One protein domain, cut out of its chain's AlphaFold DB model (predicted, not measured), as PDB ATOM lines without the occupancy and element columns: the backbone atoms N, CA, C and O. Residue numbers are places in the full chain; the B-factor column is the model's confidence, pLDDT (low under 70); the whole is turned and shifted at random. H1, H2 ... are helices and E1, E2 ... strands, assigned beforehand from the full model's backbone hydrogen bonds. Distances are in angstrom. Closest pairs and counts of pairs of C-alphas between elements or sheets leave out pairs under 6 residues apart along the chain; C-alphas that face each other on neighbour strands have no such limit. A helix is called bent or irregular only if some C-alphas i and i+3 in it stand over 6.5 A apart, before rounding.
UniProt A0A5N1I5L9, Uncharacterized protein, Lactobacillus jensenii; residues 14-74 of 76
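What this domain is: This is residues 14 to 74 of the 76 residues of an uncharacterized protein of Lactobacillus jensenii (UniProt A0A5N1I5L9). The domain is an open three-sided arch: the two-stranded hairpin of E1 and E2 makes one leg, helix H1 is the crossbar, and helix H2 folds back from the far end of H1 as the other leg. The space between the legs is empty and contacts between the sides are few; residues 61 to 74 of H2 stand free. The printed part has 61 residues, with two named strands and then two named helices in the order E1, E2, H1, H2; the sheet, in the order E1 - E2, is antiparallel, and the class is mixed, helices and strands. The whole is loose, with a radius of gyration of the C-alphas of 13.7 A, and the C-alphas span 36 by 27 by 19 A along their three main axes.

Where its parts are: E1, residues 14 to 18, begins at C-alpha 14 at (166.926, 162.639, 160.059) and measures 13.0 A from first to last C-alpha. E2, residues 23 to 28, measures 16.6 A. H1, residues 35 to 52, measures 25.8 A and begins at C-alpha 35 at (156.540, 159.822, 149.021). H2, residues 57 to 74, measures 27.0 A and ends at C-alpha 74 at (174.683, 142.891, 145.388). H2 is irregular, but only just: C-alphas 71 and 74 are 6.7 A apart.

How they stand to each other: E1 and E2 are a hairpin of antiparallel strands, with 158 degrees between their N-to-C directions. The C-alphas of Thr 17 and Ile 24 face each other at 4.6 A. N 14 and O 27 are within hydrogen-bond range at 2.8 A, as are N 25 and O 16 at 2.8 A. A short link of 6 residues joins E2 to H1. H1 and H2 are close but not clearly touching; their closest C-alphas, those of Ala 50 and Ile 60, are 7.2 A apart. Their lines stand at a steep tilt of 52 degrees, and they run opposite ways. E1 is apart from H1 and from H2, and E2 is apart from H2. In H1 every O i to N i+4 pair is within hydrogen-bond range; in H2, 13 of 14 are.

The domain as a whole: The two C-alphas farthest apart, those of Asp 30 and Glu 58, are 35.9 A apart, and the first and last printed C-alphas, those of Thr 14 and Glu 74, are 25.8 A apart. The printed part has no cut. The links E1 to E2 and H1 to H2, of 4 residues each, are tight, and no link is long. The mean pLDDT of the printed part is 89.9; residues 73 to 74 are under 70, where the model's confidence is low.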
ATOM      1  N   THR A  14     165.727 162.915 159.259       94.25
ATOM      2  CA  THR A  14     166.926 162.639 160.059       94.25
ATOM      3  C   THR A  14     167.718 161.530 159.385       94.25
ATOM      4  O   THR A  14     167.179 160.457 159.138       94.25
ATOM      5  N   LEU A  15     168.989 161.796 159.090       92.69
ATOM      6  CA  LEU A  15     169.931 160.812 158.563       92.69
ATOM      7  C   LEU A  15     170.869 160.392 159.692       92.69
ATOM      8  O   LEU A  15     171.462 161.250 160.349       92.69
ATOM      9  N   THR A  16     171.008 159.089 159.917       94.44
ATOM     10  CA  THR A  16     171.977 158.546 160.876       94.44
ATOM     11  C   THR A  16     172.823 157.471 160.215       94.44
ATOM     12  O   THR A  16     172.337 156.706 159.386       94.44
ATOM     13  N   THR A  17     174.104 157.424 160.563       91.25
ATOM     14  CA  THR A  17     175.015 156.370 160.117       91.25
ATOM     15  C   THR A  17     175.199 155.360 161.237       91.25
ATOM     16  O   THR A  17     175.456 155.725 162.386       91.25
ATOM     17  N   ASP A  18     175.090 154.082 160.897       91.00
ATOM     18  CA  ASP A  18     175.489 152.986 161.766       91.00
ATOM     19  C   ASP A  18     176.724 152.320 161.166       91.00
ATOM     20  O   ASP A  18     176.643 151.466 160.284       91.00
ATOM     21  N   TYR A  19     177.893 152.737 161.646       83.94
ATOM     22  CA  TYR A  19     179.169 152.199 161.181       83.94
ATOM     23  C   TYR A  19     179.383 150.731 161.558       83.94
ATOM     24  O   TYR A  19     180.180 150.067 160.903       83.94
ATOM     25  N   ALA A  20     178.706 150.213 162.589       89.62
ATOM     26  CA  ALA A  20     178.827 148.802 162.948       89.62
ATOM     27  C   ALA A  20     178.129 147.908 161.913       89.62
ATOM     28  O   ALA A  20     178.612 146.816 161.621       89.62
ATOM     29  N   ASN A  21     177.033 148.403 161.335       84.38
ATOM     30  CA  ASN A  21     176.246 147.705 160.319       84.38
ATOM     31  C   ASN A  21     176.469 148.243 158.894       84.38
ATOM     32  O   ASN A  21     175.772 147.825 157.972       84.38
ATOM     33  N   SER A  22     177.426 149.161 158.707       81.44
ATOM     34  CA  SER A  22     177.715 149.835 157.431       81.44
ATOM     35  C   SER A  22     176.465 150.391 156.738       81.44
ATOM     36  O   SER A  22     176.341 150.310 155.516       81.44
ATOM     37  N   SER A  23     175.527 150.945 157.510       82.94
ATOM     38  CA  SER A  23     174.236 151.401 156.994       82.94
ATOM     39  C   SER A  23     174.001 152.893 157.212       82.94
ATOM     40  O   SER A  23     174.564 153.534 158.104       82.94
ATOM     41  N   ILE A  24     173.139 153.448 156.362       87.19
ATOM     42  CA  ILE A  24     172.547 154.772 156.531       87.19
ATOM     43  C   ILE A  24     171.061 154.553 156.799       87.19
ATOM     44  O   ILE A  24     170.377 153.915 156.000       87.19
ATOM     45  N   ASN A  25     170.565 155.092 157.908       90.94
ATOM     46  CA  ASN A  25     169.156 155.050 158.276       90.94
ATOM     47  C   ASN A  25     168.521 156.424 158.055       90.94
ATOM     48  O   ASN A  25     169.162 157.460 158.264       90.94
ATOM     49  N   ILE A  26     167.256 156.420 157.638       93.69
ATOM     50  CA  ILE A  26     166.486 157.625 157.332       93.69
ATOM     51  C   ILE A  26     165.169 157.572 158.101       93.69
ATOM     52  O   ILE A  26     164.362 156.675 157.870       93.69
ATOM     53  N   ASP A  27     164.939 158.569 158.953       95.12
ATOM     54  CA  ASP A  27     163.678 158.759 159.670       95.12
ATOM     55  C   ASP A  27     162.969 160.023 159.180       95.12
ATOM     56  O   ASP A  27     163.580 161.089 159.039       95.12
ATOM     57  N   PHE A  28     161.660 159.918 158.967       95.00
ATOM     58  CA  PHE A  28     160.798 161.028 158.565       95.00
ATOM     59  C   PHE A  28     159.918 161.452 159.740       95.00
ATOM     60  O   PHE A  28     159.486 160.610 160.524       95.00
ATOM     61  N   SER A  29     159.625 162.748 159.856       94.75
ATOM     62  CA  SER A  29     158.608 163.222 160.799       94.75
ATOM     63  C   SER A  29     157.219 162.687 160.436       94.75
ATOM     64  O   SER A  29     156.907 162.481 159.262       94.75
ATOM     65  N   ASP A  30     156.360 162.517 161.443       93.19
ATOM     66  CA  ASP A  30     155.029 161.903 161.296       93.19
ATOM     67  C   ASP A  30     154.135 162.613 160.266       93.19
ATOM     68  O   ASP A  30     153.291 161.996 159.621       93.19
ATOM     69  N   ASN A  31     154.340 163.917 160.082       92.38
ATOM     70  CA  ASN A  31     153.615 164.774 159.143       92.38
ATOM     71  C   ASN A  31     154.207 164.806 157.715       92.38
ATOM     72  O   ASN A  31     153.670 165.501 156.849       92.38
ATOM     73  N   LEU A  32     155.306 164.089 157.454       93.00
ATOM     74  CA  LEU A  32     155.926 163.936 156.135       93.00
ATOM     75  C   LEU A  32     155.636 162.522 155.614       93.00
ATOM     76  O   LEU A  32     156.496 161.642 155.632       93.00
ATOM     77  N   THR A  33     154.396 162.285 155.183       93.31
ATOM     78  CA  THR A  33     153.917 160.965 154.725       93.31
ATOM     79  C   THR A  33     153.945 160.787 153.212       93.31
ATOM     80  O   THR A  33     153.927 159.654 152.742       93.31
ATOM     81  N   ASP A  34     153.963 161.882 152.452       94.56
ATOM     82  CA  ASP A  34     153.934 161.844 150.992       94.56
ATOM     83  C   ASP A  34     155.296 161.428 150.414       94.56
ATOM     84  O   ASP A  34     156.326 162.043 150.696       94.56
ATOM     85  N   GLU A  35     155.309 160.370 149.603       93.75
ATOM     86  CA  GLU A  35     156.540 159.822 149.021       93.75
ATOM     87  C   GLU A  35     157.184 160.770 148.004       93.75
ATOM     88  O   GLU A  35     158.412 160.872 147.946       93.75
ATOM     89  N   GLY A  36     156.371 161.505 147.236       94.62
ATOM     90  CA  GLY A  36     156.859 162.484 146.266       94.62
ATOM     91  C   GLY A  36     157.564 163.653 146.950       94.62
ATOM     92  O   GLY A  36     158.656 164.052 146.544       94.62
ATOM     93  N   GLU A  37     156.981 164.157 148.035       94.25
ATOM     94  CA  GLU A  37     157.567 165.204 148.864       94.25
ATOM     95  C   GLU A  37     158.870 164.743 149.526       94.25
ATOM     96  O   GLU A  37     159.866 165.469 149.484       94.25
ATOM     97  N   ARG A  38     158.908 163.517 150.072       95.38
ATOM     98  CA  ARG A  38     160.146 162.921 150.613       95.38
ATOM     99  C   ARG A  38     161.248 162.880 149.555       95.38
ATOM    100  O   ARG A  38     162.358 163.348 149.810       95.38
ATOM    101  N   GLY A  39     160.932 162.364 148.365       93.19
ATOM    102  CA  GLY A  39     161.873 162.280 147.247       93.19
ATOM    103  C   GLY A  39     162.377 163.653 146.800       93.19
ATOM    104  O   GLY A  39     163.578 163.827 146.571       93.19
ATOM    105  N   TYR A  40     161.489 164.647 146.744       93.75
ATOM    106  CA  TYR A  40     161.846 166.025 146.416       93.75
ATOM    107  C   TYR A  40     162.820 166.630 147.434       93.75
ATOM    108  O   TYR A  40     163.870 167.135 147.036       93.75
ATOM    109  N   ILE A  41     162.514 166.546 148.736       93.12
ATOM    110  CA  ILE A  41     163.361 167.124 149.793       93.12
ATOM    111  C   ILE A  41     164.744 166.465 149.800       93.12
ATOM    112  O   ILE A  41     165.752 167.170 149.867       93.12
ATOM    113  N   LEU A  42     164.815 165.134 149.694       93.19
ATOM    114  CA  LEU A  42     166.089 164.406 149.654       93.19
ATOM    115  C   LEU A  42     166.932 164.803 148.434       93.19
ATOM    116  O   LEU A  42     168.111 165.125 148.577       93.19
ATOM    117  N   SER A  43     166.314 164.856 147.250       92.81
ATOM    118  CA  SER A  43     166.998 165.240 146.007       92.81
ATOM    119  C   SER A  43     167.499 166.683 146.058       92.81
ATOM    120  O   SER A  43     168.643 166.962 145.705       92.81
ATOM    121  N   ALA A  44     166.664 167.608 146.543       93.25
ATOM    122  CA  ALA A  44     167.033 169.009 146.711       93.25
ATOM    123  C   ALA A  44     168.169 169.180 147.732       93.25
ATOM    124  O   ALA A  44     169.078 169.974 147.500       93.25
ATOM    125  N   SER A  45     168.153 168.407 148.823       92.50
ATOM    126  CA  SER A  45     169.208 168.428 149.844       92.50
ATOM    127  C   SER A  45     170.547 167.957 149.276       92.50
ATOM    128  O   SER A  45     171.556 168.639 149.448       92.50
ATOM    129  N   PHE A  46     170.552 166.838 148.541       92.50
ATOM    130  CA  PHE A  46     171.752 166.327 147.877       92.50
ATOM    131  C   PHE A  46     172.318 167.330 146.864       92.50
ATOM    132  O   PHE A  46     173.506 167.639 146.902       92.50
ATOM    133  N   LEU A  47     171.470 167.892 145.998       93.38
ATOM    134  CA  LEU A  47     171.902 168.882 145.008       93.38
ATOM    135  C   LEU A  47     172.405 170.173 145.662       93.38
ATOM    136  O   LEU A  47     173.405 170.728 145.218       93.38
ATOM    137  N   SER A  48     171.749 170.644 146.727       93.62
ATOM    138  CA  SER A  48     172.195 171.826 147.469       93.62
ATOM    139  C   SER A  48     173.579 171.617 148.082       93.62
ATOM    140  O   SER A  48     174.398 172.531 148.029       93.62
ATOM    141  N   TYR A  49     173.839 170.432 148.640       93.44
ATOM    142  CA  TYR A  49     175.161 170.051 149.135       93.44
ATOM    143  C   TYR A  49     176.189 169.985 147.996       93.44
ATOM    144  O   TYR A  49     177.249 170.594 148.080       93.44
ATOM    145  N   ALA A  50     175.860 169.317 146.889       94.75
ATOM    146  CA  ALA A  50     176.772 169.198 145.754       94.75
ATOM    147  C   ALA A  50     177.185 170.570 145.190       94.75
ATOM    148  O   ALA A  50     178.356 170.802 144.894       94.75
ATOM    149  N   ILE A  51     176.232 171.505 145.107       93.44
ATOM    150  CA  ILE A  51     176.495 172.886 144.691       93.44
ATOM    151  C   ILE A  51     177.373 173.617 145.715       93.44
ATOM    152  O   ILE A  51     178.270 174.354 145.307       93.44
ATOM    153  N   SER A  52     177.148 173.436 147.025       96.25
ATOM    154  CA  SER A  52     177.969 174.100 148.051       96.25
ATOM    155  C   SER A  52     179.414 173.608 148.069       96.25
ATOM    156  O   SER A  52     180.311 174.402 148.338       96.25
ATOM    157  N   GLU A  53     179.639 172.339 147.727       96.44
ATOM    158  CA  GLU A  53     180.978 171.754 147.575       96.44
ATOM    159  C   GLU A  53     181.647 172.114 146.236       96.44
ATOM    160  O   GLU A  53     182.816 171.804 146.019       96.44
ATOM    161  N   GLY A  54     180.930 172.790 145.330       96.62
ATOM    162  CA  GLY A  54     181.455 173.205 144.030       96.62
ATOM    163  C   GLY A  54     181.572 172.071 143.010       96.62
ATOM    164  O   GLY A  54     182.349 172.199 142.064       96.62
ATOM    165  N   LEU A  55     180.814 170.985 143.183       96.38
ATOM    166  CA  LEU A  55     180.835 169.848 142.265       96.38
ATOM    167  C   LEU A  55     180.276 170.237 140.894       96.38
ATOM    168  O   LEU A  55     179.235 170.894 140.774       96.38
ATOM    169  N   SER A  56     180.960 169.787 139.847       95.56
ATOM    170  CA  SER A  56     180.474 169.886 138.477       95.56
ATOM    171  C   SER A  56     179.293 168.946 138.238       95.56
ATOM    172  O   SER A  56     179.039 167.986 138.970       95.56
ATOM    173  N   LYS A  57     178.556 169.207 137.157       94.12
ATOM    174  CA  LYS A  57     177.451 168.343 136.742       94.12
ATOM    175  C   LYS A  57     177.941 166.923 136.450       94.12
ATOM    176  O   LYS A  57     177.245 165.964 136.767       94.12
ATOM    177  N   GLU A  58     179.110 166.804 135.833       95.69
ATOM    178  CA  GLU A  58     179.733 165.536 135.467       95.69
ATOM    179  C   GLU A  58     180.069 164.710 136.715       95.69
ATOM    180  O   GLU A  58     179.683 163.544 136.782       95.69
ATOM    181  N   GLU A  59     180.671 165.330 137.735       94.44
ATOM    182  CA  GLU A  59     180.964 164.677 139.021       94.44
ATOM    183  C   GLU A  59     179.686 164.203 139.725       94.44
ATOM    184  O   GLU A  59     179.631 163.083 140.226       94.44
ATOM    185  N   ILE A  60     178.619 165.010 139.710       94.44
ATOM    186  CA  ILE A  60     177.324 164.618 140.291       94.44
ATOM    187  C   ILE A  60     176.744 163.392 139.570       94.44
ATOM    188  O   ILE A  60     176.246 162.469 140.217       94.44
ATOM    189  N   VAL A  61     176.799 163.367 138.233       92.94
ATOM    190  CA  VAL A  61     176.313 162.230 137.434       92.94
ATOM    191  C   VAL A  61     177.128 160.969 137.723       92.94
ATOM    192  O   VAL A  61     176.547 159.889 137.865       92.94
ATOM    193  N   GLU A  62     178.448 161.095 137.851       92.31
ATOM    194  CA  GLU A  62     179.331 159.984 138.205       92.31
ATOM    195  C   GLU A  62     179.027 159.447 139.611       92.31
ATOM    196  O   GLU A  62     178.871 158.239 139.780       92.31
ATOM    197  N   MET A  63     178.842 160.323 140.604       90.19
ATOM    198  CA  MET A  63     178.473 159.924 141.969       90.19
ATOM    199  C   MET A  63     177.160 159.140 142.017       90.19
ATOM    200  O   MET A  63     177.077 158.122 142.704       90.19
ATOM    201  N   ILE A  64     176.136 159.597 141.287       90.56
ATOM    202  CA  ILE A  64     174.843 158.904 141.222       90.56
ATOM    203  C   ILE A  64     175.004 157.536 140.554       90.56
ATOM    204  O   ILE A  64     174.475 156.550 141.062       90.56
ATOM    205  N   SER A  65     175.738 157.475 139.440       88.25
ATOM    206  CA  SER A  65     175.946 156.234 138.684       88.25
ATOM    207  C   SER A  65     176.700 155.200 139.522       88.25
ATOM    208  O   SER A  65     176.207 154.094 139.727       88.25
ATOM    209  N   ASN A  66     177.833 155.598 140.106       85.88
ATOM    210  CA  ASN A  66     178.652 154.731 140.953       85.88
ATOM    211  C   ASN A  66     177.894 154.282 142.209       85.88
ATOM    212  O   ASN A  66     177.974 153.120 142.597       85.88
ATOM    213  N   GLY A  67     177.137 155.191 142.833       82.31
ATOM    214  CA  GLY A  67     176.297 154.856 143.980       82.31
ATOM    215  C   GLY A  67     175.218 153.837 143.617       82.31
ATOM    216  O   GLY A  67     175.055 152.841 144.317       82.31
ATOM    217  N   TYR A  68     174.508 154.043 142.506       81.06
ATOM    218  CA  TYR A  68     173.480 153.112 142.042       81.06
ATOM    219  C   TYR A  68     174.057 151.720 141.760       81.06
ATOM    220  O   TYR A  68     173.504 150.723 142.228       81.06
ATOM    221  N   ASP A  69     175.194 151.645 141.068       80.06
ATOM    222  CA  ASP A  69     175.879 150.378 140.798       80.06
ATOM    223  C   ASP A  69     176.317 149.694 142.099       80.06
ATOM    224  O   ASP A  69     176.098 148.496 142.281       80.06
ATOM    225  N   GLN A  70     176.859 150.444 143.061       73.75
ATOM    226  CA  GLN A  70     177.247 149.902 144.364       73.75
ATOM    227  C   GLN A  70     176.050 149.319 145.136       73.75
ATOM    228  O   GLN A  70     176.168 148.243 145.711       73.75
ATOM    229  N   PHE A  71     174.890 149.982 145.125       70.75
ATOM    230  CA  PHE A  71     173.698 149.507 145.844       70.75
ATOM    231  C   PHE A  71     172.903 148.422 145.098       70.75
ATOM    232  O   PHE A  71     172.073 147.745 145.706       70.75
ATOM    233  N   THR A  72     173.124 148.247 143.793       75.94
ATOM    234  CA  THR A  72     172.396 147.254 142.979       75.94
ATOM    235  C   THR A  72     173.242 146.061 142.543       75.94
ATOM    236  O   THR A  72     172.676 145.031 142.181       75.94
ATOM    237  N   SER A  73     174.571 146.145 142.627       64.50
ATOM    238  CA  SER A  73     175.484 145.047 142.281       64.50
ATOM    239  C   SER A  73     175.402 143.850 143.232       64.50
ATOM    240  O   SER A  73     175.665 142.737 142.795       64.50
ATOM    241  N   GLU A  74     174.959 144.023 144.481       58.19
ATOM    242  CA  GLU A  74     174.683 142.891 145.388       58.19
ATOM    243  C   GLU A  74     173.361 142.157 145.074       58.19
ATOM    244  O   GLU A  74     173.095 141.095 145.633       58.19
TER     245      GLU A  74